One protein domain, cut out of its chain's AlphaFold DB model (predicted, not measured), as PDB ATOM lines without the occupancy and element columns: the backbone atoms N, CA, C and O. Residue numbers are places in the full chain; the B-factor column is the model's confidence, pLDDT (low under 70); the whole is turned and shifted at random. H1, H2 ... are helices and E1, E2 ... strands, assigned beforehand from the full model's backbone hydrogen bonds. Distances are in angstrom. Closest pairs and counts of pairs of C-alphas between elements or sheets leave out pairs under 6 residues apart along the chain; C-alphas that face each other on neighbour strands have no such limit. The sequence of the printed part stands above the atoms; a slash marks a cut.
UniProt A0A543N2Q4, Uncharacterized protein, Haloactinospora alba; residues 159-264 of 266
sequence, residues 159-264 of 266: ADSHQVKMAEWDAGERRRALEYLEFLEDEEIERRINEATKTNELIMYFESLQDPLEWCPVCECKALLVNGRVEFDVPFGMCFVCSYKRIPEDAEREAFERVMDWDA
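AT A GLANCE: This is residues 159 to 264 of the 266 residues of an uncharacterized protein of Haloactinospora alba (UniProt A0A543N2Q4). Two long helices, H1 and H2, make an open corner, and a small three-stranded sheet sits in its angle, with H2 over one face and H3 over the other at a slant. H1 keeps off the sheet and meets H3. The printed part has 106 residues, with three named helices and three named strands in the order H1, H2, E1, E2, E3, H3 along the chain; the sheet, order E1 E2 E3, is an antiparallel meander, each strand the antiparallel neighbour of the one before. The class is mixed, helices and strands; the whole is compact, with a radius of gyration of the C-alphas of 15.0 A and spans of 41 by 35 by 24 A.

IN THESE COORDINATES: Find C-alpha 159 at (104.175, 176.244, 169.771); from there H1 runs 34.5 A to residue 182. H2, residues 186 to 207, covers 31.0 A. Next come E1, residues 213 to 215, E2, residues 222 to 229, which bends by 63 degrees at residue 226, and E3, residues 235 to 239. H3, residues 248 to 262, runs 21.3 A to C-alpha 262 at (120.794, 175.129, 186.220).

HOW THE PARTS SIT: Look first at hairpin E1 and E2, where N 214 and O 224 are 2.9 A apart, then at hairpin E2 and E3, with N 225 and O 238 at 2.9 A. H2 is on the sheet; its closest C-alphas to E2 are Ala 196 and Ala 223, 5.7 A. H3 is on the opposite face; the closest C-alphas to E3 are Phe 236 and Pro 248, 5.5 A. H1, with residues 166 to 170 alone, touches H3, about perpendicular at 76 degrees; the closest C-alphas, Asp 170 and Asp 250, are 6.9 A apart. H1 and H2 are only just apart, 8.3 A at the closest. In H1, H2 and H3 every O i to N i+4 pair is within hydrogen-bond range.

THE WHOLE: The farthest C-alphas, Glu 187 and Asp 263, are 43.4 A apart. The printed part has no cut and no long link. Residues 262 to 264 have pLDDT under 70.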
ATOM      1  N   ALA A 159     103.249 176.939 168.881       70.38
ATOM      2  CA  ALA A 159     104.175 176.244 169.771       70.38
ATOM      3  C   ALA A 159     103.713 176.341 171.235       70.38
ATOM      4  O   ALA A 159     103.625 175.316 171.907       70.38
ATOM      5  N   ASP A 160     103.316 177.529 171.698       77.19
ATOM      6  CA  ASP A 160     102.762 177.742 173.038       77.19
ATOM      7  C   ASP A 160     101.471 176.924 173.230       77.19
ATOM      8  O   ASP A 160     101.299 176.229 174.232       77.19
ATOM      9  N   SER A 161     100.559 176.938 172.249       77.62
ATOM     10  CA  SER A 161      99.327 176.140 172.291       77.62
ATOM     11  C   SER A 161      99.618 174.640 172.326       77.62
ATOM     12  O   SER A 161      98.970 173.897 173.066       77.62
ATOM     13  N   HIS A 162     100.595 174.183 171.544       78.88
ATOM     14  CA  HIS A 162     101.040 172.799 171.536       78.88
ATOM     15  C   HIS A 162     101.626 172.409 172.895       78.88
ATOM     16  O   HIS A 162     101.237 171.380 173.441       78.88
ATOM     17  N   GLN A 163     102.472 173.254 173.489       79.56
ATOM     18  CA  GLN A 163     103.015 173.043 174.831       79.56
ATOM     19  C   GLN A 163     101.907 172.931 175.883       79.56
ATOM     20  O   GLN A 163     101.930 172.001 176.689       79.56
ATOM     21  N   VAL A 164     100.895 173.806 175.843       83.75
ATOM     22  CA  VAL A 164      99.731 173.723 176.743       83.75
ATOM     23  C   VAL A 164      98.987 172.399 176.555       83.75
ATOM     24  O   VAL A 164      98.727 171.704 177.535       83.75
ATOM     25  N   LYS A 165      98.700 171.996 175.312       85.12
ATOM     26  CA  LYS A 165      98.024 170.718 175.022       85.12
ATOM     27  C   LYS A 165      98.836 169.514 175.503       85.12
ATOM     28  O   LYS A 165      98.259 168.563 176.023       85.12
ATOM     29  N   MET A 166     100.159 169.537 175.336       84.56
ATOM     30  CA  MET A 166     101.033 168.459 175.809       84.56
ATOM     31  C   MET A 166     101.084 168.413 177.337       84.56
ATOM     32  O   MET A 166     101.028 167.330 177.917       84.56
ATOM     33  N   ALA A 167     101.090 169.572 177.998       85.56
ATOM     34  CA  ALA A 167     101.001 169.654 179.450       85.56
ATOM     35  C   ALA A 167      99.667 169.111 179.983       85.56
ATOM     36  O   ALA A 167      99.651 168.368 180.966       85.56
ATOM     37  N   GLU A 168      98.553 169.440 179.326       88.94
ATOM     38  CA  GLU A 168      97.233 168.893 179.650       88.94
ATOM     39  C   GLU A 168      97.170 167.379 179.429       88.94
ATOM     40  O   GLU A 168      96.594 166.662 180.253       88.94
ATOM     41  N   TRP A 169      97.777 166.884 178.344       90.19
ATOM     42  CA  TRP A 169      97.867 165.456 178.058       90.19
ATOM     43  C   TRP A 169      98.641 164.716 179.151       90.19
ATOM     44  O   TRP A 169      98.110 163.755 179.705       90.19
ATOM     45  N   ASP A 170      99.837 165.190 179.520       91.31
ATOM     46  CA  ASP A 170     100.642 164.577 180.583       91.31
ATOM     47  C   ASP A 170      99.909 164.619 181.931       91.31
ATOM     48  O   ASP A 170      99.799 163.603 182.615       91.31
ATOM     49  N   ALA A 171      99.300 165.754 182.287       92.00
ATOM     50  CA  ALA A 171      98.503 165.863 183.506       92.00
ATOM     51  C   ALA A 171      97.314 164.881 183.515       92.00
ATOM     52  O   ALA A 171      96.994 164.290 184.551       92.00
ATOM     53  N   GLY A 172      96.655 164.694 182.369       93.81
ATOM     54  CA  GLY A 172      95.593 163.707 182.194       93.81
ATOM     55  C   GLY A 172      96.096 162.270 182.327       93.81
ATOM     56  O   GLY A 172      95.473 161.462 183.015       93.81
ATOM     57  N   GLU A 173      97.240 161.968 181.726       96.44
ATOM     58  CA  GLU A 173      97.857 160.645 181.738       96.44
ATOM     59  C   GLU A 173      98.384 160.266 183.130       96.44
ATOM     60  O   GLU A 173      98.173 159.140 183.588       96.44
ATOM     61  N   ARG A 174      98.971 161.220 183.862       95.62
ATOM     62  CA  ARG A 174      99.339 161.062 185.277       95.62
ATOM     63  C   ARG A 174      98.119 160.798 186.144       95.62
ATOM     64  O   ARG A 174      98.140 159.865 186.941       95.62
ATOM     65  N   ARG A 175      97.038 161.570 185.969       96.88
ATOM     66  CA  ARG A 175      95.787 161.364 186.714       96.88
ATOM     67  C   ARG A 175      95.221 159.968 186.472       96.88
ATOM     68  O   ARG A 175      94.951 159.256 187.430       96.88
ATOM     69  N   ARG A 176      95.127 159.547 185.208       97.62
ATOM     70  CA  ARG A 176      94.677 158.199 184.832       97.62
ATOM     71  C   ARG A 176      95.541 157.113 185.480       97.62
ATOM     72  O   ARG A 176      95.016 156.100 185.935       97.62
ATOM     73  N   ALA A 177      96.860 157.291 185.491       97.31
ATOM     74  CA  ALA A 177      97.782 156.333 186.093       97.31
ATOM     75  C   ALA A 177      97.676 156.286 187.630       97.31
ATOM     76  O   ALA A 177      97.779 155.200 188.194       97.31
ATOM     77  N   LEU A 178      97.435 157.423 188.294       96.88
ATOM     78  CA  LEU A 178      97.162 157.491 189.735       96.88
ATOM     79  C   LEU A 178      95.838 156.812 190.090       96.88
ATOM     80  O   LEU A 178      95.820 155.946 190.954       96.88
ATOM     81  N   GLU A 179      94.759 157.132 189.373       96.81
ATOM     82  CA  GLU A 179      93.458 156.471 189.549       96.81
ATOM     83  C   GLU A 179      93.587 154.957 189.360       96.81
ATOM     84  O   GLU A 179      93.024 154.179 190.117       96.81
ATOM     85  N   TYR A 180      94.368 154.518 188.371       95.44
ATOM     86  CA  TYR A 180      94.635 153.100 188.170       95.44
ATOM     87  C   TYR A 180      95.416 152.471 189.328       95.44
ATOM     88  O   TYR A 180      95.103 151.351 189.726       95.44
ATOM     89  N   LEU A 181      96.406 153.183 189.871       96.06
ATOM     90  CA  LEU A 181      97.204 152.735 191.009       96.06
ATOM     91  C   LEU A 181      96.344 152.545 192.268       96.06
ATOM     92  O   LEU A 181      96.567 151.579 192.986       96.06
ATOM     93  N   GLU A 182      95.330 153.387 192.493       95.62
ATOM     94  CA  GLU A 182      94.383 153.250 193.617       95.62
ATOM     95  C   GLU A 182      93.572 151.942 193.582       95.62
ATOM     96  O   GLU A 182      93.083 151.489 194.617       95.62
ATOM     97  N   PHE A 183      93.424 151.319 192.407       95.62
ATOM     98  CA  PHE A 183      92.756 150.022 192.263       95.62
ATOM     99  C   PHE A 183      93.694 148.823 192.421       95.62
ATOM    100  O   PHE A 183      93.218 147.686 192.408       95.62
ATOM    101  N   LEU A 184      95.009 149.041 192.511       95.44
ATOM    102  CA  LEU A 184      95.970 147.962 192.693       95.44
ATOM    103  C   LEU A 184      96.179 147.702 194.183       95.44
ATOM    104  O   LEU A 184      96.459 148.611 194.958       95.44
ATOM    105  N   GLU A 185      96.073 146.437 194.565       96.38
ATOM    106  CA  GLU A 185      96.493 145.974 195.886       96.38
ATOM    107  C   GLU A 185      98.029 145.912 195.950       96.38
ATOM    108  O   GLU A 185      98.693 145.730 194.922       96.38
ATOM    109  N   ASP A 186      98.599 146.029 197.151       96.75
ATOM    110  CA  ASP A 186     100.053 146.026 197.361       96.75
ATOM    111  C   ASP A 186     100.706 144.758 196.782       96.75
ATOM    112  O   ASP A 186     101.754 144.829 196.136       96.75
ATOM    113  N   GLU A 187     100.050 143.599 196.908       97.50
ATOM    114  CA  GLU A 187     100.530 142.342 196.332       97.50
ATOM    115  C   GLU A 187     100.593 142.381 194.795       97.50
ATOM    116  O   GLU A 187     101.502 141.807 194.185       97.50
ATOM    117  N   GLU A 188      99.647 143.062 194.144       97.69
ATOM    118  CA  GLU A 188      99.644 143.234 192.689       97.69
ATOM    119  C   GLU A 188     100.725 144.230 192.247       97.69
ATOM    120  O   GLU A 188     101.378 144.014 191.220       97.69
ATOM    121  N   ILE A 189     100.977 145.279 193.036       96.62
ATOM    122  CA  ILE A 189     102.090 146.211 192.813       96.62
ATOM    123  C   ILE A 189     103.424 145.457 192.896       96.62
ATOM    124  O   ILE A 189     104.227 145.524 191.960       96.62
ATOM    125  N   GLU A 190     103.643 144.666 193.950       97.06
ATOM    126  CA  GLU A 190     104.846 143.840 194.100       97.06
ATOM    127  C   GLU A 190     105.003 142.836 192.953       97.06
ATOM    128  O   GLU A 190     106.103 142.654 192.415       97.06
ATOM    129  N   ARG A 191     103.909 142.191 192.527       97.44
ATOM    130  CA  ARG A 191     103.927 141.270 191.384       97.44
ATOM    131  C   ARG A 191     104.417 141.974 190.118       97.44
ATOM    132  O   ARG A 191     105.254 141.414 189.407       97.44
ATOM    133  N   ARG A 192     103.945 143.195 189.853       97.25
ATOM    134  CA  ARG A 192     104.344 143.996 188.683       97.25
ATOM    135  C   ARG A 192     105.776 144.495 188.756       97.25
ATOM    136  O   ARG A 192     106.458 144.467 187.738       97.25
ATOM    137  N   ILE A 193     106.259 144.895 189.932       96.50
ATOM    138  CA  ILE A 193     107.673 145.249 190.128       96.50
ATOM    139  C   ILE A 193     108.561 144.045 189.793       96.50
ATOM    140  O   ILE A 193     109.536 144.164 189.051       96.50
ATOM    141  N   ASN A 194     108.197 142.857 190.281       95.19
ATOM    142  CA  ASN A 194     108.925 141.628 189.973       95.19
ATOM    143  C   ASN A 194     108.873 141.272 188.477       95.19
ATOM    144  O   ASN A 194     109.856 140.779 187.923       95.19
ATOM    145  N   GLU A 195     107.740 141.503 187.815       94.50
ATOM    146  CA  GLU A 195     107.587 141.300 186.370       94.50
ATOM    147  C   GLU A 195     108.426 142.293 185.552       94.50
ATOM    148  O   GLU A 195     109.091 141.884 184.598       94.50
ATOM    149  N   ALA A 196     108.476 143.561 185.970       93.81
ATOM    150  CA  ALA A 196     109.337 144.576 185.375       93.81
ATOM    151  C   ALA A 196     110.812 144.160 185.472       93.81
ATOM    152  O   ALA A 196     111.497 144.115 184.453       93.81
ATOM    153  N   THR A 197     111.280 143.759 186.659       93.06
ATOM    154  CA  THR A 197     112.666 143.303 186.878       93.06
ATOM    155  C   THR A 197     113.019 142.097 186.007       93.06
ATOM    156  O   THR A 197     114.053 142.102 185.344       93.06
ATOM    157  N   LYS A 198     112.148 141.084 185.932       91.69
ATOM    158  CA  LYS A 198     112.373 139.914 185.062       91.69
ATOM    159  C   LYS A 198     112.442 140.299 183.587       91.69
ATOM    160  O   LYS A 198     113.268 139.775 182.846       91.69
ATOM    161  N   THR A 199     111.569 141.207 183.158       88.50
ATOM    162  CA  THR A 199     111.569 141.710 181.781       88.50
ATOM    163  C   THR A 199     112.859 142.475 181.487       88.50
ATOM    164  O   THR A 199     113.470 142.262 180.445       88.50
ATOM    165  N   ASN A 200     113.323 143.290 182.434       88.88
ATOM    166  CA  ASN A 200     114.585 144.018 182.348       88.88
ATOM    167  C   ASN A 200     115.786 143.083 182.188       88.88
ATOM    168  O   ASN A 200     116.591 143.269 181.282       88.88
ATOM    169  N   GLU A 201     115.873 142.035 183.013       88.44
ATOM    170  CA  GLU A 201     116.928 141.018 182.918       88.44
ATOM    171  C   GLU A 201     116.961 140.355 181.533       88.44
ATOM    172  O   GLU A 201     118.035 140.156 180.962       88.44
ATOM    173  N   LEU A 202     115.787 140.052 180.966       86.75
ATOM    174  CA  LEU A 202     115.680 139.491 179.620       86.75
ATOM    175  C   LEU A 202     116.144 140.486 178.550       86.75
ATOM    176  O   LEU A 202     116.913 140.102 177.671       86.75
ATOM    177  N   ILE A 203     115.727 141.752 178.627       84.88
ATOM    178  CA  ILE A 203     116.138 142.792 177.669       84.88
ATOM    179  C   ILE A 203     117.650 143.017 177.743       84.88
ATOM    180  O   ILE A 203     118.326 142.980 176.718       84.88
ATOM    181  N   MET A 204     118.210 143.165 178.946       86.31
ATOM    182  CA  MET A 204     119.656 143.305 179.140       86.31
ATOM    183  C   MET A 204     120.424 142.119 178.542       86.31
ATOM    184  O   MET A 204     121.466 142.309 177.915       86.31
ATOM    185  N   TYR A 205     119.903 140.898 178.696       83.88
ATOM    186  CA  TYR A 205     120.518 139.692 178.144       83.88
ATOM    187  C   TYR A 205     120.461 139.634 176.609       83.88
ATOM    188  O   TYR A 205     121.471 139.335 175.972       83.88
ATOM    189  N   PHE A 206     119.299 139.904 176.005       84.50
ATOM    190  CA  PHE A 206     119.108 139.755 174.557       84.50
ATOM    191  C   PHE A 206     119.599 140.955 173.743       84.50
ATOM    192  O   PHE A 206     120.093 140.769 172.633       84.50
ATOM    193  N   GLU A 207     119.490 142.167 174.283       82.81
ATOM    194  CA  GLU A 207     119.782 143.410 173.561       82.81
ATOM    195  C   GLU A 207     121.125 144.031 173.962       82.81
ATOM    196  O   GLU A 207     121.552 145.014 173.364       82.81
ATOM    197  N   SER A 208     121.832 143.444 174.940       78.94
ATOM    198  CA  SER A 208     123.103 143.972 175.468       78.94
ATOM    199  C   SER A 208     123.006 145.435 175.933       78.94
ATOM    200  O   SER A 208     123.994 146.170 175.901       78.94
ATOM    201  N   LEU A 209     121.813 145.860 176.355       74.50
ATOM    202  CA  LEU A 209     121.555 147.193 176.892       74.50
ATOM    203  C   LEU A 209     121.941 147.272 178.371       74.50
ATOM    204  O   LEU A 209     121.840 146.296 179.118       74.50
ATOM    205  N   GLN A 210     122.358 148.461 178.802       77.25
ATOM    206  CA  GLN A 210     122.594 148.762 180.210       77.25
ATOM    207  C   GLN A 210     121.270 149.212 180.848       77.25
ATOM    208  O   GLN A 210     120.709 150.208 180.411       77.25
ATOM    209  N   ASP A 211     120.781 148.436 181.823       82.44
ATOM    210  CA  ASP A 211     119.614 148.680 182.697       82.44
ATOM    211  C   ASP A 211     118.548 149.666 182.152       82.44
ATOM    212  O   ASP A 211     118.520 150.831 182.553       82.44
ATOM    213  N   PRO A 212     117.667 149.226 181.233       85.94
ATOM    214  CA  PRO A 212     116.648 150.080 180.617       85.94
ATOM    215  C   PRO A 212     115.453 150.422 181.527       85.94
ATOM    216  O   PRO A 212     114.487 151.018 181.042       85.94
ATOM    217  N   LEU A 213     115.475 150.051 182.814       93.50
ATOM    218  CA  LEU A 213     114.451 150.445 183.781       93.50
ATOM    219  C   LEU A 213     114.846 151.692 184.571       93.50
ATOM    220  O   LEU A 213     115.869 151.730 185.252       93.50
ATOM    221  N   GLU A 214     113.936 152.659 184.595       94.50
ATOM    222  CA  GLU A 214     114.051 153.902 185.354       94.50
ATOM    223  C   GLU A 214     112.933 154.039 186.397       94.50
ATOM    224  O   GLU A 214     111.956 153.277 186.434       94.50
ATOM    225  N   TRP A 215     113.080 155.031 187.273       95.38
ATOM    226  CA  TRP A 215     112.055 155.390 188.250       95.38
ATOM    227  C   TRP A 215     110.851 156.041 187.569       95.38
ATOM    228  O   TRP A 215     110.978 156.988 186.795       95.38
ATOM    229  N   CYS A 216     109.656 155.530 187.859       95.88
ATOM    230  CA  CYS A 216     108.418 156.118 187.373       95.88
ATOM    231  C   CYS A 216     108.046 157.348 188.218       95.88
ATOM    232  O   CYS A 216     107.918 157.210 189.433       95.88
ATOM    233  N   PRO A 217     107.755 158.513 187.611       93.62
ATOM    234  CA  PRO A 217     107.409 159.731 188.347       93.62
ATOM    235  C   PRO A 217     105.970 159.737 188.900       93.62
ATOM    236  O   PRO A 217     105.519 160.761 189.403       93.62
ATOM    237  N   VAL A 218     105.220 158.640 188.739       96.44
ATOM    238  CA  VAL A 218     103.835 158.509 189.220       96.44
ATOM    239  C   VAL A 218     103.747 157.543 190.394       96.44
ATOM    240  O   VAL A 218     103.230 157.904 191.440       96.44
ATOM    241  N   CYS A 219     104.224 156.308 190.221       96.56
ATOM    242  CA  CYS A 219     104.158 155.288 191.272       96.56
ATOM    243  C   CYS A 219     105.469 155.136 192.051       96.56
ATOM    244  O   CYS A 219     105.564 154.242 192.884       96.56
ATOM    245  N   GLU A 220     106.497 155.920 191.709       95.94
ATOM    246  CA  GLU A 220     107.812 155.922 192.365       95.94
ATOM    247  C   GLU A 220     108.481 154.541 192.431       95.94
ATOM    248  O   GLU A 220     109.351 154.285 193.253       95.94
ATOM    249  N   CYS A 221     108.103 153.631 191.535       96.19
ATOM    250  CA  CYS A 221     108.731 152.323 191.397       96.19
ATOM    251  C   CYS A 221     109.751 152.373 190.261       96.19
ATOM    252  O   CYS A 221     109.490 152.991 189.222       96.19
ATOM    253  N   LYS A 222     110.875 151.662 190.404       95.25
ATOM    254  CA  LYS A 222     111.824 151.429 189.306       95.25
ATOM    255  C   LYS A 222     111.233 150.438 188.295       95.25
ATOM    256  O   LYS A 222     111.522 149.246 188.323       95.25
ATOM    257  N   ALA A 223     110.316 150.934 187.472       96.31
ATOM    258  CA  ALA A 223     109.476 150.141 186.579       96.31
ATOM    259  C   ALA A 223     109.116 150.867 185.268       96.31
ATOM    260  O   ALA A 223     108.295 150.359 184.503       96.31
ATOM    261  N   LEU A 224     109.691 152.047 185.007       96.06
ATOM    262  CA  LEU A 224     109.552 152.740 183.730       96.06
ATOM    263  C   LEU A 224     110.497 152.093 182.716       96.06
ATOM    264  O   LEU A 224     111.708 152.265 182.816       96.06
ATOM    265  N   LEU A 225     109.951 151.365 181.745       94.25
ATOM    266  CA  LEU A 225     110.740 150.855 180.630       94.25
ATOM    267  C   LEU A 225     111.034 151.991 179.660       94.25
ATOM    268  O   LEU A 225     110.105 152.584 179.109       94.25
ATOM    269  N   VAL A 226     112.317 152.281 179.472       93.44
ATOM    270  CA  VAL A 226     112.785 153.359 178.605       93.44
ATOM    271  C   VAL A 226     112.754 152.904 177.149       93.44
ATOM    272  O   VAL A 226     113.497 152.012 176.747       93.44
ATOM    273  N   ASN A 227     111.914 153.555 176.345       90.88
ATOM    274  CA  ASN A 227     111.827 153.313 174.902       90.88
ATOM    275  C   ASN A 227     112.783 154.216 174.110       90.88
ATOM    276  O   ASN A 227     113.068 153.957 172.943       90.88
ATOM    277  N   GLY A 228     113.249 155.293 174.734       90.12
ATOM    278  CA  GLY A 228     114.211 156.222 174.176       90.12
ATOM    279  C   GLY A 228     114.478 157.366 175.144       90.12
ATOM    280  O   GLY A 228     113.862 157.467 176.208       90.12
ATOM    281  N   ARG A 229     115.431 158.212 174.768       91.69
ATOM    282  CA  ARG A 229     115.869 159.371 175.541       91.69
ATOM    283  C   ARG A 229     115.925 160.582 174.624       91.69
ATOM    284  O   ARG A 229     116.221 160.439 173.436       91.69
ATOM    285  N   VAL A 230     115.602 161.740 175.177       89.00
ATOM    286  CA  VAL A 230     115.718 163.037 174.499       89.00
ATOM    287  C   VAL A 230     116.993 163.740 174.977       89.00
ATOM    288  O   VAL A 230     117.874 163.103 175.564       89.00
ATOM    289  N   GLU A 231     117.132 165.038 174.703       84.06
ATOM    290  CA  GLU A 231     118.257 165.830 175.207       84.06
ATOM    291  C   GLU A 231     118.398 165.729 176.737       84.06
ATOM    292  O   GLU A 231     117.441 165.456 177.460       84.06
ATOM    293  N   PHE A 232     119.629 165.905 177.229       86.25
ATOM    294  CA  PHE A 232     119.973 165.798 178.658       86.25
ATOM    295  C   PHE A 232     119.628 164.448 179.305       86.25
ATOM    296  O   PHE A 232     119.426 164.359 180.517       86.25
ATOM    297  N   ASP A 233     119.605 163.391 178.489       88.25
ATOM    298  CA  ASP A 233     119.396 162.011 178.924       88.25
ATOM    299  C   ASP A 233     118.061 161.796 179.663       88.25
ATOM    300  O   ASP A 233     117.946 160.948 180.548       88.25
ATOM    301  N   VAL A 234     117.026 162.570 179.313       90.12
ATOM    302  CA  VAL A 234     115.697 162.411 179.916       90.12
ATOM    303  C   VAL A 234     114.951 161.256 179.230       90.12
ATOM    304  O   VAL A 234     114.764 161.285 178.010       90.12
ATOM    305  N   PRO A 235     114.523 160.218 179.972       92.94
ATOM    306  CA  PRO A 235     113.885 159.047 179.383       92.94
ATOM    307  C   PRO A 235     112.393 159.266 179.105       92.94
ATOM    308  O   PRO A 235     111.689 159.894 179.898       92.94
ATOM    309  N   PHE A 236     111.886 158.638 178.041       94.56
ATOM    310  CA  PHE A 236     110.456 158.444 177.777       94.56
ATOM    311  C   PHE A 236     110.135 156.953 177.592       94.56
ATOM    312  O   PHE A 236     111.010 156.146 177.261       94.56
ATOM    313  N   GLY A 237     108.881 156.551 177.813       95.50
ATOM    314  CA  GLY A 237     108.533 155.133 177.852       95.50
ATOM    315  C   GLY A 237     107.215 154.811 178.546       95.50
ATOM    316  O   GLY A 237     106.291 155.622 178.565       95.50
ATOM    317  N   MET A 238     107.105 153.605 179.103       96.75
ATOM    318  CA  MET A 238     105.885 153.136 179.771       96.75
ATOM    319  C   MET A 238     106.200 152.408 181.079       96.75
ATOM    320  O   MET A 238     107.117 151.594 181.144       96.75
ATOM    321  N   CYS A 239     105.433 152.697 182.130       97.31
ATOM    322  CA  CYS A 239     105.594 152.054 183.431       97.31
ATOM    323  C   CYS A 239     104.846 150.716 183.508       97.31
ATOM    324  O   CYS A 239     103.636 150.670 183.302       97.31
ATOM    325  N   PHE A 240     105.533 149.643 183.899       95.88
ATOM    326  CA  PHE A 240     104.925 148.320 184.102       95.88
ATOM    327  C   PHE A 240     103.961 148.253 185.294       95.88
ATOM    328  O   PHE A 240     103.073 147.402 185.322       95.88
ATOM    329  N   VAL A 241     104.111 149.143 186.278       97.38
ATOM    330  CA  VAL A 241     103.268 149.156 187.482       97.38
ATOM    331  C   VAL A 241     101.969 149.912 187.204       97.38
ATOM    332  O   VAL A 241     100.920 149.293 187.023       97.38
ATOM    333  N   CYS A 242     102.035 151.240 187.086       97.44
ATOM    334  CA  CYS A 242     100.853 152.097 186.939       97.44
ATOM    335  C   CYS A 242     100.420 152.334 185.482       97.44
ATOM    336  O   CYS A 242      99.485 153.092 185.227       97.44
ATOM    337  N   SER A 243     101.091 151.713 184.503       96.12
ATOM    338  CA  SER A 243     100.811 151.905 183.069       96.12
ATOM    339  C   SER A 243     100.945 153.354 182.589       96.12
ATOM    340  O   SER A 243     100.442 153.667 181.515       96.12
ATOM    341  N   TYR A 244     101.574 154.249 183.362       97.56
ATOM    342  CA  TYR A 244     101.846 155.626 182.944       97.56
ATOM    343  C   TYR A 244     102.687 155.621 181.669       97.56
ATOM    344  O   TYR A 244     103.752 154.992 181.634       97.56
ATOM    345  N   LYS A 245     102.205 156.307 180.633       97.00
ATOM    346  CA  LYS A 245     102.931 156.512 179.388       97.00
ATOM    347  C   LYS A 245     103.571 157.893 179.392       97.00
ATOM    348  O   LYS A 245     102.886 158.907 179.381       97.00
ATOM    349  N   ARG A 246     104.890 157.912 179.288       94.94
ATOM    350  CA  ARG A 246     105.669 159.117 179.058       94.94
ATOM    351  C   ARG A 246     106.013 159.237 177.579       94.94
ATOM    352  O   ARG A 246     106.639 158.334 177.024       94.94
ATOM    353  N   ILE A 247     105.589 160.322 176.942       92.94
ATOM    354  CA  ILE A 247     105.890 160.608 175.531       92.94
ATOM    355  C   ILE A 247     107.171 161.449 175.404       92.94
ATOM    356  O   ILE A 247     107.543 162.106 176.379       92.94
ATOM    357  N   PRO A 248     107.854 161.429 174.244       90.12
ATOM    358  CA  PRO A 248     109.055 162.235 174.017       90.12
ATOM    359  C   PRO A 248     108.865 163.719 174.347       90.12
ATOM    360  O   PRO A 248     109.716 164.300 175.002       90.12
ATOM    361  N   GLU A 249     107.725 164.306 173.989       87.81
ATOM    362  CA  GLU A 249     107.427 165.728 174.187       87.81
ATOM    363  C   GLU A 249     107.369 166.116 175.677       87.81
ATOM    364  O   GLU A 249     107.784 167.206 176.065       87.81
ATOM    365  N   ASP A 250     106.897 165.209 176.537       88.69
ATOM    366  CA  ASP A 250     106.937 165.407 177.990       88.69
ATOM    367  C   ASP A 250     108.368 165.287 178.543       88.69
ATOM    368  O   ASP A 250     108.758 166.012 179.460       88.69
ATOM    369  N   ALA A 251     109.170 164.384 177.974       90.25
ATOM    370  CA  ALA A 251     110.581 164.270 178.321       90.25
ATOM    371  C   ALA A 251     111.380 165.508 177.884       90.25
ATOM    372  O   ALA A 251     112.221 165.973 178.647       90.25
ATOM    373  N   GLU A 252     111.096 166.082 176.710       88.44
ATOM    374  CA  GLU A 252     111.745 167.306 176.213       88.44
ATOM    375  C   GLU A 252     111.432 168.508 177.103       88.44
ATOM    376  O   GLU A 252     112.318 169.307 177.399       88.44
ATOM    377  N   ARG A 253     110.192 168.605 177.591       85.94
ATOM    378  CA  ARG A 253     109.806 169.639 178.552       85.94
ATOM    379  C   ARG A 253     110.592 169.530 179.860       85.94
ATOM    380  O   ARG A 253     111.152 170.530 180.293       85.94
ATOM    381  N   GLU A 254     110.683 168.339 180.459       86.94
ATOM    382  CA  GLU A 254     111.494 168.156 181.677       86.94
ATOM    383  C   GLU A 254     112.977 168.451 181.399       86.94
ATOM    384  O   GLU A 254     113.656 169.066 182.217       86.94
ATOM    385  N   ALA A 255     113.490 168.039 180.237       87.31
ATOM    386  CA  ALA A 255     114.862 168.327 179.837       87.31
ATOM    387  C   ALA A 255     115.128 169.839 179.779       87.31
ATOM    388  O   ALA A 255     116.143 170.301 180.294       87.31
ATOM    389  N   PHE A 256     114.191 170.609 179.219       84.44
ATOM    390  CA  PHE A 256     114.261 172.067 179.171       84.44
ATOM    391  C   PHE A 256     114.178 172.710 180.565       84.44
ATOM    392  O   PHE A 256     114.968 173.602 180.875       84.44
ATOM    393  N   GLU A 257     113.274 172.239 181.428       83.75
ATOM    394  CA  GLU A 257     113.151 172.714 182.815       83.75
ATOM    395  C   GLU A 257     114.456 172.508 183.603       83.75
ATOM    396  O   GLU A 257     114.924 173.431 184.266       83.75
ATOM    397  N   ARG A 258     115.114 171.350 183.444       83.62
ATOM    398  CA  ARG A 258     116.415 171.070 184.080       83.62
ATOM    399  C   ARG A 258     117.515 172.048 183.664       83.62
ATOM    400  O   ARG A 258     118.390 172.334 184.473       83.62
ATOM    401  N   VAL A 259     117.504 172.527 182.418       79.75
ATOM    402  CA  VAL A 259     118.483 173.514 181.928       79.75
ATOM    403  C   VAL A 259     118.223 174.882 182.550       79.75
ATOM    404  O   VAL A 259     119.155 175.523 183.024       79.75
ATOM    405  N   MET A 260     116.959 175.305 182.594       73.69
ATOM    406  CA  MET A 260     116.567 176.600 183.157       73.69
ATOM    407  C   MET A 260     116.845 176.699 184.661       73.69
ATOM    408  O   MET A 260     117.245 177.762 185.132       73.69
ATOM    409  N   ASP A 261     116.663 175.604 185.403       70.88
ATOM    410  CA  ASP A 261     117.005 175.546 186.828       70.88
ATOM    411  C   ASP A 261     118.525 175.605 187.058       70.88
ATOM    412  O   ASP A 261     118.974 176.146 188.064       70.88
ATOM    413  N   TRP A 262     119.332 175.102 186.117       61.28
ATOM    414  CA  TRP A 262     120.794 175.129 186.220       61.28
ATOM    415  C   TRP A 262     121.368 176.544 186.065       61.28
ATOM    416  O   TRP A 262     122.274 176.922 186.802       61.28
ATOM    417  N   ASP A 263     120.787 177.354 185.174       59.59
ATOM    418  CA  ASP A 263     121.191 178.751 184.948       59.59
ATOM    419  C   ASP A 263     120.754 179.710 186.080       59.59
ATOM    420  O   ASP A 263     121.175 180.866 186.109       59.59
ATOM    421  N   ALA A 264     119.890 179.268 187.002       57.56
ATOM    422  CA  ALA A 264     119.412 180.075 188.129       57.56
ATOM    423  C   ALA A 264     120.296 179.970 189.390       57.56
ATOM    424  O   ALA A 264     120.159 180.801 190.295       57.56
TER     425      ALA A 264